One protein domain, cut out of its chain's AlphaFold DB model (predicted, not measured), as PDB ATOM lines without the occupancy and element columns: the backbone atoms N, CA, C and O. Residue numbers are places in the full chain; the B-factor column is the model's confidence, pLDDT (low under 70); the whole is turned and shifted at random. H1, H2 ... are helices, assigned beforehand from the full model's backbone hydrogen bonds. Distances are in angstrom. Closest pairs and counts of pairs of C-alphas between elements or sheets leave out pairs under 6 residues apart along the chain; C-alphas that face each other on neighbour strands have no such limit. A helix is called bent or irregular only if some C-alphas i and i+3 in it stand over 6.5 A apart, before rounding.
ATOM      1  N   THR A 176     -20.906  -9.516 -29.727       93.38
ATOM      2  CA  THR A 176     -21.003  -8.084 -30.054       93.38
ATOM      3  C   THR A 176     -20.461  -7.228 -28.906       93.38
ATOM      4  O   THR A 176     -20.276  -7.700 -27.781       93.38
ATOM      5  N   THR A 177     -20.198  -5.947 -29.169       90.50
ATOM      6  CA  THR A 177     -19.749  -5.011 -28.126       90.50
ATOM      7  C   THR A 177     -20.757  -4.907 -26.980       90.50
ATOM      8  O   THR A 177     -20.351  -4.996 -25.824       90.50
ATOM      9  N   ASP A 178     -22.054  -4.815 -27.278       90.25
ATOM     10  CA  ASP A 178     -23.102  -4.717 -26.254       90.25
ATOM     11  C   ASP A 178     -23.212  -5.998 -25.419       90.25
ATOM     12  O   ASP A 178     -23.309  -5.943 -24.191       90.25
ATOM     13  N   GLU A 179     -23.122  -7.166 -26.067       88.06
ATOM     14  CA  GLU A 179     -23.079  -8.447 -25.361       88.06
ATOM     15  C   GLU A 179     -21.853  -8.524 -24.440       88.06
ATOM     16  O   GLU A 179     -21.935  -8.985 -23.300       88.06
ATOM     17  N   TRP A 180     -20.705  -8.035 -24.906       89.69
ATOM     18  CA  TRP A 180     -19.486  -8.043 -24.114       89.69
ATOM     19  C   TRP A 180     -19.557  -7.114 -22.902       89.69
ATOM     20  O   TRP A 180     -19.144  -7.498 -21.806       89.69
ATOM     21  N   ILE A 181     -20.120  -5.916 -23.071       89.50
ATOM     22  CA  ILE A 181     -20.369  -4.972 -21.974       89.50
ATOM     23  C   ILE A 181     -21.217  -5.640 -20.890       89.50
ATOM     24  O   ILE A 181     -20.865  -5.596 -19.709       89.50
ATOM     25  N   ASP A 182     -22.290  -6.324 -21.281       88.12
ATOM     26  CA  ASP A 182     -23.160  -7.034 -20.347       88.12
ATOM     27  C   ASP A 182     -22.423  -8.155 -19.598       88.12
ATOM     28  O   ASP A 182     -22.641  -8.345 -18.397       88.12
ATOM     29  N   ILE A 183     -21.525  -8.880 -20.270       84.31
ATOM     30  CA  ILE A 183     -20.691  -9.920 -19.652       84.31
ATOM     31  C   ILE A 183     -19.740  -9.315 -18.612       84.31
ATOM     32  O   ILE A 183     -19.692  -9.802 -17.480       84.31
ATOM     33  N   VAL A 184     -19.024  -8.241 -18.957       85.88
ATOM     34  CA  VAL A 184     -18.084  -7.561 -18.045       85.88
ATOM     35  C   VAL A 184     -18.821  -6.989 -16.830       85.88
ATOM     36  O   VAL A 184     -18.383  -7.119 -15.689       85.88
ATOM     37  N   LEU A 185     -19.997  -6.403 -17.028       84.56
ATOM     38  CA  LEU A 185     -20.804  -5.905 -15.915       84.56
ATOM     39  C   LEU A 185     -21.256  -7.042 -14.989       84.56
ATOM     40  O   LEU A 185     -21.094  -6.930 -13.770       84.56
ATOM     41  N   ARG A 186     -21.704  -8.180 -15.534       80.94
ATOM     42  CA  ARG A 186     -22.039  -9.374 -14.734       80.94
ATOM     43  C   ARG A 186     -20.827  -9.921 -13.981       80.94
ATOM     44  O   ARG A 186     -20.948 -10.284 -12.807       80.94
ATOM     45  N   SER A 187     -19.641  -9.917 -14.590       76.44
ATOM     46  CA  SER A 187     -18.411 -10.362 -13.925       76.44
ATOM     47  C   SER A 187     -17.978  -9.431 -12.790       76.44
ATOM     48  O   SER A 187     -17.339  -9.899 -11.850       76.44
ATOM     49  N   THR A 188     -18.415  -8.168 -12.770       76.81
ATOM     50  CA  THR A 188     -18.246  -7.265 -11.608       76.81
ATOM     51  C   THR A 188     -19.360  -7.380 -10.562       76.81
ATOM     52  O   THR A 188     -19.257  -6.804  -9.483       76.81
ATOM     53  N   GLY A 189     -20.399  -8.181 -10.830       75.12
ATOM     54  CA  GLY A 189     -21.542  -8.386  -9.935       75.12
ATOM     55  C   GLY A 189     -22.728  -7.445 -10.178       75.12
ATOM     56  O   GLY A 189     -23.632  -7.407  -9.345       75.12
ATOM     57  N   MET A 190     -22.738  -6.704 -11.292       81.19
ATOM     58  CA  MET A 190     -23.854  -5.849 -11.712       81.19
ATOM     59  C   MET A 190     -24.816  -6.623 -12.623       81.19
ATOM     60  O   MET A 190     -24.387  -7.460 -13.410       81.19
ATOM     61  N   GLU A 191     -26.116  -6.326 -12.553       83.62
ATOM     62  CA  GLU A 191     -27.123  -6.895 -13.462       83.62
ATOM     63  C   GLU A 191     -27.421  -5.908 -14.606       83.62
ATOM     64  O   GLU A 191     -28.151  -4.940 -14.382       83.62
ATOM     65  N   PRO A 192     -26.913  -6.133 -15.836       85.25
ATOM     66  CA  PRO A 192     -26.985  -5.150 -16.922       85.25
ATOM     67  C   PRO A 192     -28.413  -4.823 -17.354       85.25
ATOM     68  O   PRO A 192     -28.682  -3.711 -17.791       85.25
ATOM     69  N   ASN A 193     -29.341  -5.769 -17.192       86.25
ATOM     70  CA  ASN A 193     -30.750  -5.597 -17.553       86.25
ATOM     71  C   ASN A 193     -31.474  -4.578 -16.654       86.25
ATOM     72  O   ASN A 193     -32.585  -4.169 -16.971       86.25
ATOM     73  N   LYS A 194     -30.876  -4.213 -15.512       87.81
ATOM     74  CA  LYS A 194     -31.399  -3.197 -14.592       87.81
ATOM     75  C   LYS A 194     -30.772  -1.819 -14.812       87.81
ATOM     76  O   LYS A 194     -31.091  -0.910 -14.057       87.81
ATOM     77  N   LEU A 195     -29.873  -1.693 -15.788       87.56
ATOM     78  CA  LEU A 195     -29.089  -0.493 -16.041       87.56
ATOM     79  C   LEU A 195     -29.417   0.062 -17.425       87.56
ATOM     80  O   LEU A 195     -29.488  -0.681 -18.406       87.56
ATOM     81  N   ASN A 196     -29.563   1.379 -17.513       91.69
ATOM     82  CA  ASN A 196     -29.565   2.072 -18.794       91.69
ATOM     83  C   ASN A 196     -28.138   2.177 -19.364       91.69
ATOM     84  O   ASN A 196     -27.147   1.890 -18.690       91.69
ATOM     85  N   GLU A 197     -28.020   2.596 -20.621       90.62
ATOM     86  CA  GLU A 197     -26.734   2.661 -21.323       90.62
ATOM     87  C   GLU A 197     -25.701   3.541 -20.597       90.62
ATOM     88  O   GLU A 197     -24.554   3.138 -20.399       90.62
ATOM     89  N   ARG A 198     -26.117   4.717 -20.114       90.81
ATOM     90  CA  ARG A 198     -25.241   5.627 -19.368       90.81
ATOM     91  C   ARG A 198     -24.731   4.980 -18.080       90.81
ATOM     92  O   ARG A 198     -23.550   5.087 -17.768       90.81
ATOM     93  N   GLU A 199     -25.599   4.300 -17.341       90.25
ATOM     94  CA  GLU A 199     -25.234   3.588 -16.113       90.25
ATOM     95  C   GLU A 199     -24.245   2.452 -16.386       90.25
ATOM     96  O   GLU A 199     -23.284   2.289 -15.635       90.25
ATOM     97  N   LYS A 200     -24.418   1.706 -17.487       91.00
ATOM     98  CA  LYS A 200     -23.459   0.674 -17.916       91.00
ATOM     99  C   LYS A 200     -22.059   1.265 -18.112       91.00
ATOM    100  O   LYS A 200     -21.099   0.753 -17.535       91.00
ATOM    101  N   TRP A 201     -21.944   2.378 -18.836       91.12
ATOM    102  CA  TRP A 201     -20.668   3.076 -19.038       91.12
ATOM    103  C   TRP A 201     -20.051   3.595 -17.733       91.12
ATOM    104  O   TRP A 201     -18.855   3.418 -17.499       91.12
ATOM    105  N   LEU A 202     -20.865   4.167 -16.841       88.56
ATOM    106  CA  LEU A 202     -20.415   4.628 -15.522       88.56
ATOM    107  C   LEU A 202     -19.942   3.483 -14.616       88.56
ATOM    108  O   LEU A 202     -19.101   3.693 -13.746       88.56
ATOM    109  N   HIS A 203     -20.448   2.267 -14.793       86.62
ATOM    110  CA  HIS A 203     -19.917   1.108 -14.084       86.62
ATOM    111  C   HIS A 203     -18.619   0.590 -14.705       86.62
ATOM    112  O   HIS A 203     -17.712   0.213 -13.963       86.62
ATOM    113  N   LEU A 204     -18.495   0.615 -16.034       88.12
ATOM    114  CA  LEU A 204     -17.273   0.205 -16.729       88.12
ATOM    115  C   LEU A 204     -16.085   1.119 -16.422       88.12
ATOM    116  O   LEU A 204     -14.977   0.618 -16.250       88.12
ATOM    117  N   ILE A 205     -16.297   2.433 -16.284       89.12
ATOM    118  CA  ILE A 205     -15.200   3.373 -15.991       89.12
ATOM    119  C   ILE A 205     -14.487   3.048 -14.667       89.12
ATOM    120  O   ILE A 205     -13.296   3.313 -14.523       89.12
ATOM    121  N   ARG A 206     -15.175   2.386 -13.721       86.19
ATOM    122  CA  ARG A 206     -14.581   1.908 -12.460       86.19
ATOM    123  C   ARG A 206     -13.490   0.850 -12.668       86.19
ATOM    124  O   ARG A 206     -12.755   0.568 -11.730       86.19
ATOM    125  N   LEU A 207     -13.406   0.241 -13.852       85.88
ATOM    126  CA  LEU A 207     -12.401  -0.764 -14.200       85.88
ATOM    127  C   LEU A 207     -11.172  -0.167 -14.889       85.88
ATOM    128  O   LEU A 207     -10.137  -0.824 -14.922       85.88
ATOM    129  N   VAL A 208     -11.254   1.065 -15.400       87.19
ATOM    130  CA  VAL A 208     -10.142   1.736 -16.098       87.19
ATOM    131  C   VAL A 208      -8.866   1.788 -15.244       87.19
ATOM    132  O   VAL A 208      -7.816   1.420 -15.769       87.19
ATOM    133  N   PRO A 209      -8.912   2.095 -13.928       83.88
ATOM    134  CA  PRO A 209      -7.706   2.090 -13.091       83.88
ATOM    135  C   PRO A 209      -7.010   0.726 -12.963       83.88
ATOM    136  O   PRO A 209      -5.891   0.658 -12.467       83.88
ATOM    137  N   LEU A 210      -7.680  -0.370 -13.336       78.62
ATOM    138  CA  LEU A 210      -7.119  -1.722 -13.269       78.62
ATOM    139  C   LEU A 210      -6.342  -2.106 -14.532       78.62
ATOM    140  O   LEU A 210      -5.596  -3.083 -14.498       78.62
ATOM    141  N   VAL A 211      -6.546  -1.384 -15.635       83.00
ATOM    142  CA  VAL A 211      -5.935  -1.677 -16.940       83.00
ATOM    143  C   VAL A 211      -5.033  -0.548 -17.431       83.00
ATOM    144  O   VAL A 211      -4.074  -0.822 -18.145       83.00
ATOM    145  N   GLU A 212      -5.287   0.690 -16.997       81.44
ATOM    146  CA  GLU A 212      -4.485   1.861 -17.343       81.44
ATOM    147  C   GLU A 212      -3.580   2.287 -16.184       81.44
ATOM    148  O   GLU A 212      -4.033   2.610 -15.081       81.44
ATOM    149  N   ASN A 213      -2.276   2.339 -16.454       78.81
ATOM    150  CA  ASN A 213      -1.304   2.863 -15.501       78.81
ATOM    151  C   ASN A 213      -1.469   4.382 -15.345       78.81
ATOM    152  O   ASN A 213      -1.724   5.093 -16.313       78.81
ATOM    153  N   ASN A 214      -1.247   4.891 -14.130       80.19
ATOM    154  CA  ASN A 214      -1.326   6.322 -13.794       80.19
ATOM    155  C   ASN A 214      -2.709   6.972 -14.011       80.19
ATOM    156  O   ASN A 214      -2.803   8.192 -14.129       80.19
ATOM    157  N   TYR A 215      -3.788   6.186 -14.012       80.50
ATOM    158  CA  TYR A 215      -5.150   6.710 -14.076       80.50
ATOM    159  C   TYR A 215      -5.723   6.948 -12.670       80.50
ATOM    160  O   TYR A 215      -5.933   6.010 -11.899       80.50
ATOM    161  N   ASN A 216      -6.021   8.206 -12.338       80.12
ATOM    162  CA  ASN A 216      -6.654   8.571 -11.071       80.12
ATOM    163  C   ASN A 216      -8.172   8.671 -11.248       80.12
ATOM    164  O   ASN A 216      -8.661   9.467 -12.045       80.12
ATOM    165  N   PHE A 217      -8.926   7.889 -10.478       82.94
ATOM    166  CA  PHE A 217     -10.387   7.876 -10.524       82.94
ATOM    167  C   PHE A 217     -10.980   8.352  -9.197       82.94
ATOM    168  O   PHE A 217     -10.642   7.828  -8.135       82.94
ATOM    169  N   CYS A 218     -11.891   9.325  -9.258       83.75
ATOM    170  CA  CYS A 218     -12.633   9.812  -8.099       83.75
ATOM    171  C   CYS A 218     -14.128   9.532  -8.283       83.75
ATOM    172  O   CYS A 218     -14.726   9.961  -9.268       83.75
ATOM    173  N   GLU A 219     -14.736   8.837  -7.320       81.88
ATOM    174  CA  GLU A 219     -16.177   8.589  -7.296       81.88
ATOM    175  C   GLU A 219     -16.789   9.078  -5.982       81.88
ATOM    176  O   GLU A 219     -16.482   8.570  -4.899       81.88
ATOM    177  N   LEU A 220     -17.709  10.034  -6.090       82.31
ATOM    178  CA  LEU A 220     -18.425  10.610  -4.959       82.31
ATOM    179  C   LEU A 220     -19.833  10.020  -4.870       82.31
ATOM    180  O   LEU A 220     -20.550   9.913  -5.861       82.31
ATOM    181  N   GLY A 221     -20.251   9.641  -3.664       78.88
ATOM    182  CA  GLY A 221     -21.636   9.250  -3.431       78.88
ATOM    183  C   GLY A 221     -21.914   8.782  -2.002       78.88
ATOM    184  O   GLY A 221     -20.972   8.556  -1.234       78.88
ATOM    185  N   PRO A 222     -23.186   8.535  -1.656       74.50
ATOM    186  CA  PRO A 222     -23.611   8.138  -0.311       74.50
ATOM    187  C   PRO A 222     -22.963   6.839   0.191       74.50
ATOM    188  O   PRO A 222     -22.528   5.994  -0.594       74.50
ATOM    189  N   ARG A 223     -22.892   6.633   1.510       72.44
ATOM    190  CA  ARG A 223     -22.399   5.360   2.071       72.44
ATOM    191  C   ARG A 223     -23.286   4.190   1.612       72.44
ATOM    192  O   ARG A 223     -24.482   4.353   1.419       72.44
ATOM    193  N   GLY A 224     -22.687   3.012   1.431       66.88
ATOM    194  CA  GLY A 224     -23.425   1.785   1.090       66.88
ATOM    195  C   GLY A 224     -23.707   1.553  -0.400       66.88
ATOM    196  O   GLY A 224     -24.228   0.500  -0.743       66.88
ATOM    197  N   THR A 225     -23.303   2.446  -1.312       66.06
ATOM    198  CA  THR A 225     -23.567   2.290  -2.763       66.06
ATOM    199  C   THR A 225     -22.589   1.363  -3.509       66.06
ATOM    200  O   THR A 225     -22.469   1.424  -4.730       66.06
ATOM    201  N   GLY A 226     -21.833   0.522  -2.795       67.75
ATOM    202  CA  GLY A 226     -20.934  -0.463  -3.413       67.75
ATOM    203  C   GLY A 226     -19.685   0.098  -4.114       67.75
ATOM    204  O   GLY A 226     -19.001  -0.664  -4.789       67.75
ATOM    205  N   LYS A 227     -19.336   1.383  -3.934       75.50
ATOM    206  CA  LYS A 227     -18.149   2.028  -4.554       75.50
ATOM    207  C   LYS A 227     -16.842   1.263  -4.336       75.50
ATOM    208  O   LYS A 227     -16.026   1.126  -5.236       75.50
ATOM    209  N   SER A 228     -16.663   0.715  -3.138       70.19
ATOM    210  CA  SER A 228     -15.459  -0.039  -2.775       70.19
ATOM    211  C   SER A 228     -15.518  -1.520  -3.168       70.19
ATOM    212  O   SER A 228     -14.541  -2.228  -2.948       70.19
ATOM    213  N   HIS A 229     -16.656  -2.021  -3.663       72.94
ATOM    214  CA  HIS A 229     -16.889  -3.459  -3.834       72.94
ATOM    215  C   HIS A 229     -15.963  -4.062  -4.893       72.94
ATOM    216  O   HIS A 229     -15.240  -5.003  -4.594       72.94
ATOM    217  N   ILE A 230     -15.914  -3.459  -6.084       70.25
ATOM    218  CA  ILE A 230     -15.082  -3.923  -7.207       70.25
ATOM    219  C   ILE A 230     -13.606  -4.017  -6.797       70.25
ATOM    220  O   ILE A 230     -12.977  -5.053  -6.987       70.25
ATOM    221  N   TYR A 231     -13.072  -2.977  -6.154       70.00
ATOM    222  CA  TYR A 231     -11.668  -2.946  -5.737       70.00
ATOM    223  C   TYR A 231     -11.329  -3.970  -4.649       70.00
ATOM    224  O   TYR A 231     -10.222  -4.497  -4.646       70.00
ATOM    225  N   LYS A 232     -12.269  -4.280  -3.746       66.31
ATOM    226  CA  LYS A 232     -12.072  -5.307  -2.711       66.31
ATOM    227  C   LYS A 232     -12.139  -6.730  -3.265       66.31
ATOM    228  O   LYS A 232     -11.436  -7.597  -2.759       66.31
ATOM    229  N   GLU A 233     -12.995  -6.971  -4.255       64.50
ATOM    230  CA  GLU A 233     -13.242  -8.319  -4.779       64.50
ATOM    231  C   GLU A 233     -12.282  -8.706  -5.915       64.50
ATOM    232  O   GLU A 233     -11.928  -9.874  -6.025       64.50
ATOM    233  N   ILE A 234     -11.832  -7.754  -6.747       63.84
ATOM    234  CA  ILE A 234     -11.000  -8.068  -7.925       63.84
ATOM    235  C   ILE A 234      -9.515  -8.215  -7.579       63.84
ATOM    236  O   ILE A 234      -8.831  -9.046  -8.175       63.84
ATOM    237  N   SER A 235      -8.984  -7.426  -6.640       53.94
ATOM    238  CA  SER A 235      -7.558  -7.494  -6.316       53.94
ATOM    239  C   SER A 235      -7.276  -7.206  -4.843       53.94
ATOM    240  O   SER A 235      -7.542  -6.096  -4.379       53.94
TER     241      SER A 235
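Overview. This is residues 176 to 235 of the 260 residues of an uncharacterized protein of Tepidimicrobium sp (UniProt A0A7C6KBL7). Helix H1 packs at a steep angle on residues 200 to 204 of the longer helix H2, and a long loop, residues 211 to 228, leads from H2 to the short helix H3 near it. Residues 220 to 226 of this loop stick out. The printed part has 60 residues, with helices H1, H2, H3 in that order and no named strand: all helix. It is compact, with a radius of gyration of the C-alphas of 11.8 A and spans of 29 by 28 by 20 A.

Along the chain. H1, residues 177 to 187, begins at C-alpha 177 (-19.749, -5.011, -28.126) and is 15.2 A long. H2, residues 197 to 210, is 21.7 A long and only just irregular: C-alphas 206 and 209 are 6.9 A apart. H3, residues 229 to 234, ends at C-alpha 234 (-11.000, -8.068, -7.925).

Arrangement. H1 and H2 touch, the closest C-alphas being those of Leu 185 and Leu 204, 7.1 A apart, at a steep tilt of 64 degrees. H2 and H3 are close but not clearly touching, with the closest C-alphas, of Arg 206 and Ile 230, 7.9 A apart. H1 and H3 are apart. Every O i to N i+4 pair is within hydrogen-bond range in H1 and H3, and 5 of 10 in H2.

Size, cuts and confidence. The farthest C-alphas, of Thr 176 and Arg 223, are 34.9 A apart. The printed part has no cut, and the link from H2 to H3 is long. The pLDDT is under 70 at residues 224 to 226 and 232 to 235.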